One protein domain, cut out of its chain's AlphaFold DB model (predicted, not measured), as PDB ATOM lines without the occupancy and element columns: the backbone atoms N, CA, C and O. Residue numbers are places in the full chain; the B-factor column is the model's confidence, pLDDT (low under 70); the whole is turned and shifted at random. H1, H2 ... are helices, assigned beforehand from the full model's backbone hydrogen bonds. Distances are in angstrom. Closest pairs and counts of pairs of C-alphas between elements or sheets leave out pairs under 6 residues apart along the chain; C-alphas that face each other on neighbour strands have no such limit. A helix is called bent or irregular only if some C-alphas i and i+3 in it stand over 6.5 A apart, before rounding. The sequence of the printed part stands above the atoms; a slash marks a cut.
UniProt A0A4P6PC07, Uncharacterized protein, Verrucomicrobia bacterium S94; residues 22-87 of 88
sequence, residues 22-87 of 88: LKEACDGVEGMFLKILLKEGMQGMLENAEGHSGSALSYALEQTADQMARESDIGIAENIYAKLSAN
ATOM      1  N   LEU A  22     -36.954  54.524 -33.930       89.75
ATOM      2  CA  LEU A  22     -38.414  54.529 -33.875       89.75
ATOM      3  C   LEU A  22     -39.017  54.310 -35.262       89.75
ATOM      4  O   LEU A  22     -39.968  53.542 -35.391       89.75
ATOM      5  N   LYS A  23     -38.464  54.961 -36.290       89.25
ATOM      6  CA  LYS A  23     -38.902  54.763 -37.669       89.25
ATOM      7  C   LYS A  23     -38.708  53.310 -38.106       89.25
ATOM      8  O   LYS A  23     -39.675  52.682 -38.512       89.25
ATOM      9  N   GLU A  24     -37.517  52.748 -37.900       89.12
ATOM     10  CA  GLU A  24     -37.228  51.338 -38.210       89.12
ATOM     11  C   GLU A  24     -38.177  50.372 -37.477       89.12
ATOM     12  O   GLU A  24     -38.621  49.373 -38.043       89.12
ATOM     13  N   ALA A  25     -38.537  50.676 -36.227       90.00
ATOM     14  CA  ALA A  25     -39.515  49.890 -35.483       90.00
ATOM     15  C   ALA A  25     -40.927  49.984 -36.090       90.00
ATOM     16  O   ALA A  25     -41.632  48.976 -36.132       90.00
ATOM     17  N   CYS A  26     -41.341  51.161 -36.572       90.50
ATOM     18  CA  CYS A  26     -42.631  51.343 -37.243       90.50
ATOM     19  C   CYS A  26     -42.684  50.577 -38.573       90.50
ATOM     20  O   CYS A  26     -43.667  49.876 -38.818       90.50
ATOM     21  N   ASP A  27     -41.611  50.627 -39.364       86.56
ATOM     22  CA  ASP A  27     -41.475  49.865 -40.613       86.56
ATOM     23  C   ASP A  27     -41.574  48.349 -40.335       86.56
ATOM     24  O   ASP A  27     -42.277  47.604 -41.022       86.56
ATOM     25  N   GLY A  28     -40.941  47.883 -39.250       86.94
ATOM     26  CA  GLY A  28     -41.040  46.493 -38.796       86.94
ATOM     27  C   GLY A  28     -42.457  46.071 -38.379       86.94
ATOM     28  O   GLY A  28     -42.858  44.929 -38.620       86.94
ATOM     29  N   VAL A  29     -43.238  46.977 -37.782       89.38
ATOM     30  CA  VAL A  29     -44.642  46.720 -37.416       89.38
ATOM     31  C   VAL A  29     -45.518  46.573 -38.656       89.38
ATOM     32  O   VAL A  29     -46.342  45.658 -38.699       89.38
ATOM     33  N   GLU A  30     -45.342  47.420 -39.671       87.69
ATOM     34  CA  GLU A  30     -46.083  47.300 -40.931       87.69
ATOM     35  C   GLU A  30     -45.776  45.972 -41.633       87.69
ATOM     36  O   GLU A  30     -46.703  45.253 -42.014       87.69
ATOM     37  N   GLY A  31     -44.502  45.566 -41.693       87.12
ATOM     38  CA  GLY A  31     -44.116  44.246 -42.207       87.12
ATOM     39  C   GLY A  31     -44.751  43.088 -41.451       87.12
ATOM     40  O   GLY A  31     -45.326  42.181 -42.060       87.12
ATOM     41  N   MET A  32     -44.745  43.145 -40.119       90.00
ATOM     42  CA  MET A  32     -45.415  42.136 -39.299       90.00
ATOM     43  C   MET A  32     -46.923  42.086 -39.572       90.00
ATOM     44  O   MET A  32     -47.491  40.999 -39.693       90.00
ATOM     45  N   PHE A  33     -47.571  43.242 -39.691       90.62
ATOM     46  CA  PHE A  33     -48.999  43.332 -39.965       90.62
ATOM     47  C   PHE A  33     -49.359  42.739 -41.334       90.62
ATOM     48  O   PHE A  33     -50.256  41.898 -41.421       90.62
ATOM     49  N   LEU A  34     -48.618  43.095 -42.387       90.56
ATOM     50  CA  LEU A  34     -48.816  42.545 -43.731       90.56
ATOM     51  C   LEU A  34     -48.590  41.033 -43.766       90.56
ATOM     52  O   LEU A  34     -49.358  40.307 -44.400       90.56
ATOM     53  N   LYS A  35     -47.589  40.540 -43.034       90.44
ATOM     54  CA  LYS A  35     -47.313  39.106 -42.905       90.44
ATOM     55  C   LYS A  35     -48.485  38.360 -42.281       90.44
ATOM     56  O   LYS A  35     -48.848  37.295 -42.776       90.44
ATOM     57  N   ILE A  36     -49.089  38.910 -41.227       90.88
ATOM     58  CA  ILE A  36     -50.287  38.328 -40.613       90.88
ATOM     59  C   ILE A  36     -51.429  38.315 -41.632       90.88
ATOM     60  O   ILE A  36     -51.973  37.250 -41.903       90.88
ATOM     61  N   LEU A  37     -51.742  39.451 -42.263       91.31
ATOM     62  CA  LEU A  37     -52.845  39.530 -43.227       91.31
ATOM     63  C   LEU A  37     -52.697  38.548 -44.394       91.31
ATOM     64  O   LEU A  37     -53.672  37.903 -44.774       91.31
ATOM     65  N   LEU A  38     -51.493  38.409 -44.951       90.94
ATOM     66  CA  LEU A  38     -51.233  37.486 -46.055       90.94
ATOM     67  C   LEU A  38     -51.365  36.022 -45.625       90.94
ATOM     68  O   LEU A  38     -51.954  35.223 -46.354       90.94
ATOM     69  N   LYS A  39     -50.853  35.661 -44.443       88.88
ATOM     70  CA  LYS A  39     -50.941  34.284 -43.936       88.88
ATOM     71  C   LYS A  39     -52.369  33.910 -43.551       88.88
ATOM     72  O   LYS A  39     -52.809  32.832 -43.931       88.88
ATOM     73  N   GLU A  40     -53.097  34.800 -42.883       90.62
ATOM     74  CA  GLU A  40     -54.511  34.599 -42.536       90.62
ATOM     75  C   GLU A  40     -55.383  34.544 -43.800       90.62
ATOM     76  O   GLU A  40     -56.192  33.635 -43.974       90.62
ATOM     77  N   GLY A  41     -55.160  35.456 -44.754       91.44
ATOM     78  CA  GLY A  41     -55.886  35.480 -46.025       91.44
ATOM     79  C   GLY A  41     -55.663  34.230 -46.883       91.44
ATOM     80  O   GLY A  41     -56.545  33.839 -47.647       91.44
ATOM     81  N   MET A  42     -54.509  33.573 -46.737       90.06
ATOM     82  CA  MET A  42     -54.166  32.331 -47.435       90.06
ATOM     83  C   MET A  42     -54.212  31.092 -46.539       90.06
ATOM     84  O   MET A  42     -53.777  30.023 -46.968       90.06
ATOM     85  N   GLN A  43     -54.772  31.192 -45.331       87.38
ATOM     86  CA  GLN A  43     -54.790  30.096 -44.364       87.38
ATOM     87  C   GLN A  43     -55.450  28.841 -44.945       87.38
ATOM     88  O   GLN A  43     -54.869  27.764 -44.886       87.38
ATOM     89  N   GLY A  44     -56.592  28.984 -45.624       86.44
ATOM     90  CA  GLY A  44     -57.253  27.851 -46.277       86.44
ATOM     91  C   GLY A  44     -56.408  27.197 -47.379       86.44
ATOM     92  O   GLY A  44     -56.518  25.999 -47.609       86.44
ATOM     93  N   MET A  45     -55.526  27.937 -48.059       85.94
ATOM     94  CA  MET A  45     -54.583  27.345 -49.019       85.94
ATOM     95  C   MET A  45     -53.399  26.678 -48.317       85.94
ATOM     96  O   MET A  45     -52.960  25.620 -48.755       85.94
ATOM     97  N   LEU A  46     -52.901  27.274 -47.232       85.19
ATOM     98  CA  LEU A  46     -51.821  26.724 -46.411       85.19
ATOM     99  C   LEU A  46     -52.230  25.407 -45.742       85.19
ATOM    100  O   LEU A  46     -51.444  24.467 -45.732       85.19
ATOM    101  N   GLU A  47     -53.461  25.318 -45.242       84.31
ATOM    102  CA  GLU A  47     -54.018  24.109 -44.622       84.31
ATOM    103  C   GLU A  47     -54.212  22.969 -45.630       84.31
ATOM    104  O   GLU A  47     -54.058  21.802 -45.279       84.31
ATOM    105  N   ASN A  48     -54.495  23.303 -46.892       84.19
ATOM    106  CA  ASN A  48     -54.646  22.334 -47.980       84.19
ATOM    107  C   ASN A  48     -53.318  21.988 -48.684       84.19
ATOM    108  O   ASN A  48     -53.286  21.103 -49.540       84.19
ATOM    109  N   ALA A  49     -52.221  22.683 -48.367       81.12
ATOM    110  CA  ALA A  49     -50.912  22.442 -48.960       81.12
ATOM    111  C   ALA A  49     -50.124  21.422 -48.123       81.12
ATOM    112  O   ALA A  49     -49.589  21.734 -47.060       81.12
ATOM    113  N   GLU A  50     -50.008  20.188 -48.614       78.31
ATOM    114  CA  GLU A  50     -49.330  19.120 -47.878       78.31
ATOM    115  C   GLU A  50     -47.792  19.225 -47.921       78.31
ATOM    116  O   GLU A  50     -47.171  19.545 -48.942       78.31
ATOM    117  N   GLY A  51     -47.158  18.887 -46.795       74.31
ATOM    118  CA  GLY A  51     -45.717  18.649 -46.694       74.31
ATOM    119  C   GLY A  51     -44.844  19.845 -47.093       74.31
ATOM    120  O   GLY A  51     -44.966  20.940 -46.548       74.31
ATOM    121  N   HIS A  52     -43.925  19.621 -48.036       74.06
ATOM    122  CA  HIS A  52     -42.938  20.618 -48.477       74.06
ATOM    123  C   HIS A  52     -43.567  21.821 -49.201       74.06
ATOM    124  O   HIS A  52     -42.963  22.891 -49.253       74.06
ATOM    125  N   SER A  53     -44.778  21.668 -49.741       80.81
ATOM    126  CA  SER A  53     -45.475  22.736 -50.459       80.81
ATOM    127  C   SER A  53     -46.066  23.776 -49.506       80.81
ATOM    128  O   SER A  53     -46.010  24.968 -49.799       80.81
ATOM    129  N   GLY A  54     -46.574  23.352 -48.343       85.50
ATOM    130  CA  GLY A  54     -47.119  24.262 -47.330       85.50
ATOM    131  C   GLY A  54     -46.041  25.125 -46.672       85.50
ATOM    132  O   GLY A  54     -46.220  26.331 -46.508       85.50
ATOM    133  N   SER A  55     -44.876  24.543 -46.368       85.31
ATOM    134  CA  SER A  55     -43.745  25.295 -45.808       85.31
ATOM    135  C   SER A  55     -43.134  26.268 -46.819       85.31
ATOM    136  O   SER A  55     -42.852  27.413 -46.462       85.31
ATOM    137  N   ALA A  56     -42.991  25.857 -48.084       89.00
ATOM    138  CA  ALA A  56     -42.530  26.735 -49.159       89.00
ATOM    139  C   ALA A  56     -43.504  27.898 -49.407       89.00
ATOM    140  O   ALA A  56     -43.065  29.039 -49.545       89.00
ATOM    141  N   LEU A  57     -44.816  27.633 -49.399       88.31
ATOM    142  CA  LEU A  57     -45.844  28.666 -49.532       88.31
ATOM    143  C   LEU A  57     -45.825  29.634 -48.345       88.31
ATOM    144  O   LEU A  57     -45.842  30.845 -48.548       88.31
ATOM    145  N   SER A  58     -45.727  29.119 -47.116       88.44
ATOM    146  CA  SER A  58     -45.597  29.959 -45.921       88.44
ATOM    147  C   SER A  58     -44.372  30.865 -46.024       88.44
ATOM    148  O   SER A  58     -44.486  32.059 -45.788       88.44
ATOM    149  N   TYR A  59     -43.212  30.333 -46.411       90.56
ATOM    150  CA  TYR A  59     -41.998  31.134 -46.580       90.56
ATOM    151  C   TYR A  59     -42.140  32.198 -47.678       90.56
ATOM    152  O   TYR A  59     -41.750  33.347 -47.480       90.56
ATOM    153  N   ALA A  60     -42.734  31.840 -48.819       90.94
ATOM    154  CA  ALA A  60     -42.971  32.775 -49.914       90.94
ATOM    155  C   ALA A  60     -43.891  33.933 -49.490       90.94
ATOM    156  O   ALA A  60     -43.649  35.078 -49.873       90.94
ATOM    157  N   LEU A  61     -44.903  33.656 -48.663       90.94
ATOM    158  CA  LEU A  61     -45.789  34.685 -48.119       90.94
ATOM    159  C   LEU A  61     -45.064  35.639 -47.180       90.94
ATOM    160  O   LEU A  61     -45.288  36.842 -47.248       90.94
ATOM    161  N   GLU A  62     -44.169  35.120 -46.345       90.06
ATOM    162  CA  GLU A  62     -43.361  35.950 -45.453       90.06
ATOM    163  C   GLU A  62     -42.423  36.868 -46.238       90.06
ATOM    164  O   GLU A  62     -42.396  38.066 -45.981       90.06
ATOM    165  N   GLN A  63     -41.738  36.342 -47.256       90.69
ATOM    166  CA  GLN A  63     -40.877  37.159 -48.114       90.69
ATOM    167  C   GLN A  63     -41.659  38.211 -48.901       90.69
ATOM    168  O   GLN A  63     -41.202  39.344 -49.049       90.69
ATOM    169  N   THR A  64     -42.852  37.849 -49.380       89.94
ATOM    170  CA  THR A  64     -43.740  38.787 -50.075       89.94
ATOM    171  C   THR A  64     -44.182  39.902 -49.133       89.94
ATOM    172  O   THR A  64     -44.122  41.064 -49.514       89.94
ATOM    173  N   ALA A  65     -44.562  39.576 -47.896       86.88
ATOM    174  CA  ALA A  65     -44.939  40.563 -46.888       86.88
ATOM    175  C   ALA A  65     -43.796  41.528 -46.560       86.88
ATOM    176  O   ALA A  65     -44.000  42.740 -46.543       86.88
ATOM    177  N   ASP A  66     -42.592  40.995 -46.346       84.12
ATOM    178  CA  ASP A  66     -41.403  41.790 -46.038       84.12
ATOM    179  C   ASP A  66     -41.025  42.705 -47.210       84.12
ATOM    180  O   ASP A  66     -40.590  43.839 -47.008       84.12
ATOM    181  N   GLN A  67     -41.171  42.222 -48.445       87.81
ATOM    182  CA  GLN A  67     -40.911  43.026 -49.634       87.81
ATOM    183  C   GLN A  67     -41.981  44.093 -49.839       87.81
ATOM    184  O   GLN A  67     -41.625  45.244 -50.077       87.81
ATOM    185  N   MET A  68     -43.256  43.744 -49.653       86.94
ATOM    186  CA  MET A  68     -44.343  44.712 -49.659       86.94
ATOM    187  C   MET A  68     -44.072  45.801 -48.637       86.94
ATOM    188  O   MET A  68     -44.033  46.942 -49.039       86.94
ATOM    189  N   ALA A  69     -43.776  45.491 -47.376       82.12
ATOM    190  CA  ALA A  69     -43.511  46.511 -46.359       82.12
ATOM    191  C   ALA A  69     -42.368  47.474 -46.714       82.12
ATOM    192  O   ALA A  69     -42.455  48.656 -46.414       82.12
ATOM    193  N   ARG A  70     -41.313  46.993 -47.383       81.44
ATOM    194  CA  ARG A  70     -40.199  47.848 -47.831       81.44
ATOM    195  C   ARG A  70     -40.537  48.721 -49.040       81.44
ATOM    196  O   ARG A  70     -39.928  49.773 -49.209       81.44
ATOM    197  N   GLU A  71     -41.420  48.247 -49.912       84.00
ATOM    198  CA  GLU A  71     -41.777  48.894 -51.186       84.00
ATOM    199  C   GLU A  71     -43.133  49.617 -51.131       84.00
ATOM    200  O   GLU A  71     -43.562  50.227 -52.109       84.00
ATOM    201  N   SER A  72     -43.834  49.503 -50.011       70.81
ATOM    202  CA  SER A  72     -45.230  49.877 -49.845       70.81
ATOM    203  C   SER A  72     -45.391  51.353 -49.511       70.81
ATOM    204  O   SER A  72     -44.869  51.823 -48.508       70.81
ATOM    205  N   ASP A  73     -46.262  52.025 -50.265       76.12
ATOM    206  CA  ASP A  73     -46.846  53.327 -49.911       76.12
ATOM    207  C   ASP A  73     -48.151  53.184 -49.082       76.12
ATOM    208  O   ASP A  73     -48.974  54.100 -49.040       76.12
ATOM    209  N   ILE A  74     -48.408  52.025 -48.451       81.25
ATOM    210  CA  ILE A  74     -49.618  51.785 -47.631       81.25
ATOM    211  C   ILE A  74     -49.694  52.791 -46.470       81.25
ATOM    212  O   ILE A  74     -50.793  53.180 -46.061       81.25
ATOM    213  N   GLY A  75     -48.548  53.277 -45.985       84.56
ATOM    214  CA  GLY A  75     -48.483  54.421 -45.086       84.56
ATOM    215  C   GLY A  75     -48.858  54.095 -43.641       84.56
ATOM    216  O   GLY A  75     -49.187  55.010 -42.875       84.56
ATOM    217  N   ILE A  76     -48.895  52.813 -43.247       87.19
ATOM    218  CA  ILE A  76     -49.199  52.434 -41.861       87.19
ATOM    219  C   ILE A  76     -48.009  52.789 -40.974       87.19
ATOM    220  O   ILE A  76     -48.219  53.404 -39.923       87.19
ATOM    221  N   ALA A  77     -46.784  52.465 -41.397       88.06
ATOM    222  CA  ALA A  77     -45.574  52.803 -40.656       88.06
ATOM    223  C   ALA A  77     -45.457  54.321 -40.440       88.06
ATOM    224  O   ALA A  77     -45.270  54.768 -39.306       88.06
ATOM    225  N   GLU A  78     -45.685  55.128 -41.477       89.12
ATOM    226  CA  GLU A  78     -45.663  56.592 -41.417       89.12
ATOM    227  C   GLU A  78     -46.728  57.145 -40.472       89.12
ATOM    228  O   GLU A  78     -46.446  58.057 -39.691       89.12
ATOM    229  N   ASN A  79     -47.947  56.600 -40.506       90.06
ATOM    230  CA  ASN A  79     -49.016  57.029 -39.607       90.06
ATOM    231  C   ASN A  79     -48.699  56.699 -38.145       90.06
ATOM    232  O   ASN A  79     -48.907  57.543 -37.269       90.06
ATOM    233  N   ILE A  80     -48.183  55.498 -37.869       88.50
ATOM    234  CA  ILE A  80     -47.763  55.095 -36.522       88.50
ATOM    235  C   ILE A  80     -46.622  55.998 -36.050       88.50
ATOM    236  O   ILE A  80     -46.710  56.583 -34.968       88.50
ATOM    237  N   TYR A  81     -45.600  56.191 -36.885       90.38
ATOM    238  CA  TYR A  81     -44.469  57.062 -36.590       90.38
ATOM    239  C   TYR A  81     -44.924  58.493 -36.291       90.38
ATOM    240  O   TYR A  81     -44.530  59.058 -35.271       90.38
ATOM    241  N   ALA A  82     -45.794  59.080 -37.116       91.00
ATOM    242  CA  ALA A  82     -46.299  60.439 -36.918       91.00
ATOM    243  C   ALA A  82     -47.064  60.591 -35.593       91.00
ATOM    244  O   ALA A  82     -46.956  61.618 -34.924       91.00
ATOM    245  N   LYS A  83     -47.820  59.566 -35.177       91.56
ATOM    246  CA  LYS A  83     -48.541  59.572 -33.895       91.56
ATOM    247  C   LYS A  83     -47.615  59.410 -32.695       91.56
ATOM    248  O   LYS A  83     -47.846  60.055 -31.675       91.56
ATOM    249  N   LEU A  84     -46.596  58.561 -32.795       88.06
ATOM    250  CA  LEU A  84     -45.661  58.307 -31.699       88.06
ATOM    251  C   LEU A  84     -44.659  59.453 -31.530       88.06
ATOM    252  O   LEU A  84     -44.438  59.903 -30.409       88.06
ATOM    253  N   SER A  85     -44.120  59.974 -32.632       87.81
ATOM    254  CA  SER A  85     -43.147  61.074 -32.623       87.81
ATOM    255  C   SER A  85     -43.737  62.417 -32.198       87.81
ATOM    256  O   SER A  85     -43.005  63.244 -31.678       87.81
ATOM    257  N   ALA A  86     -45.052  62.625 -32.328       82.75
ATOM    258  CA  ALA A  86     -45.718  63.821 -31.805       82.75
ATOM    259  C   ALA A  86     -45.674  63.940 -30.265       82.75
ATOM    260  O   ALA A  86     -46.039  64.986 -29.731       82.75
ATOM    261  N   ASN A  87     -45.273  62.876 -29.560       70.44
ATOM    262  CA  ASN A  87     -45.174  62.825 -28.100       70.44
ATOM    263  C   ASN A  87     -43.721  62.725 -27.587       70.44
ATOM    264  O   ASN A  87     -43.534  62.517 -26.387       70.44
TER     265      ASN A  87
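What this domain is: This is residues 22 to 87 of the 88 residues of an uncharacterized protein of Verrucomicrobia bacterium S94 (UniProt A0A4P6PC07). The domain is a long, thin rod that folds back on itself once: H1 and the short H2 make the way out, and H3 and H4 make the way back. The two long helices, H1 and H3, run opposite ways and touch at a slant, H2 packs on the first part of H3 at one end of the rod, and H4 packs on the first part of H1 toward the other end. The printed part has 66 residues with four named helices, in the order H1, H2, H3, H4, and no named strand; the class is all helix. The whole is loose, with a radius of gyration of the C-alphas of 14.3 A, and the C-alphas span 48 by 17 by 16 A.

Where its parts are: H1, residues 22 to 41, begins with C-alpha 22 at (-38.414, 54.529, -33.875) and is 28.6 A from first to last C-alpha. H2, residues 43 to 48, is 8.6 A long. H3, residues 52 to 71, begins with C-alpha 52 at (-42.938, 20.618, -48.477) and is 28.4 A long. H4, residues 76 to 85, is 14.0 A long and ends with C-alpha 85 at (-43.147, 61.074, -32.623).

How they stand to each other: H1 and H3 touch, with the C-alphas of Gly 31 and Ala 69 the closest at 4.8 A. They run opposite ways at a steep tilt of 39 degrees. H1 touches H4 with residues 22 to 30 alone; the closest C-alphas, those of Cys 26 and Ala 77, are 4.7 A apart. H1 and H4 run opposite ways at a tilt of 35.5 degrees, only just steep. H1 and H2 meet only through their link. H2 and H3 form a helical hairpin, opposite ways at a shallow tilt of 24 degrees. H3 touches H2 with residues 54 to 58 alone, and the closest C-alphas are those of Leu 46 and Gly 54, 5.4 A apart. Of these three touching pairs 1 is at a shallow tilt, and the helix packing is mostly crossed, but only just. H4 is apart from H2 and from H3. In H1, H2, H3 and H4 every O i to N i+4 pair is within hydrogen-bond range, and no helix is bent.

The domain as a whole: The C-alphas farthest apart are those of Glu 50 and Asn 87, at 48.2 A, while the first and last printed C-alphas, those of Leu 22 and Asn 87, are 12.2 A apart. The printed part has no cut. The links H1 to H2, H2 to H3 and H3 to H4 are tight, with 1, 3 and 4 residues between the helices. The mean pLDDT of the printed part is 86.6, and no printed residue is under 70.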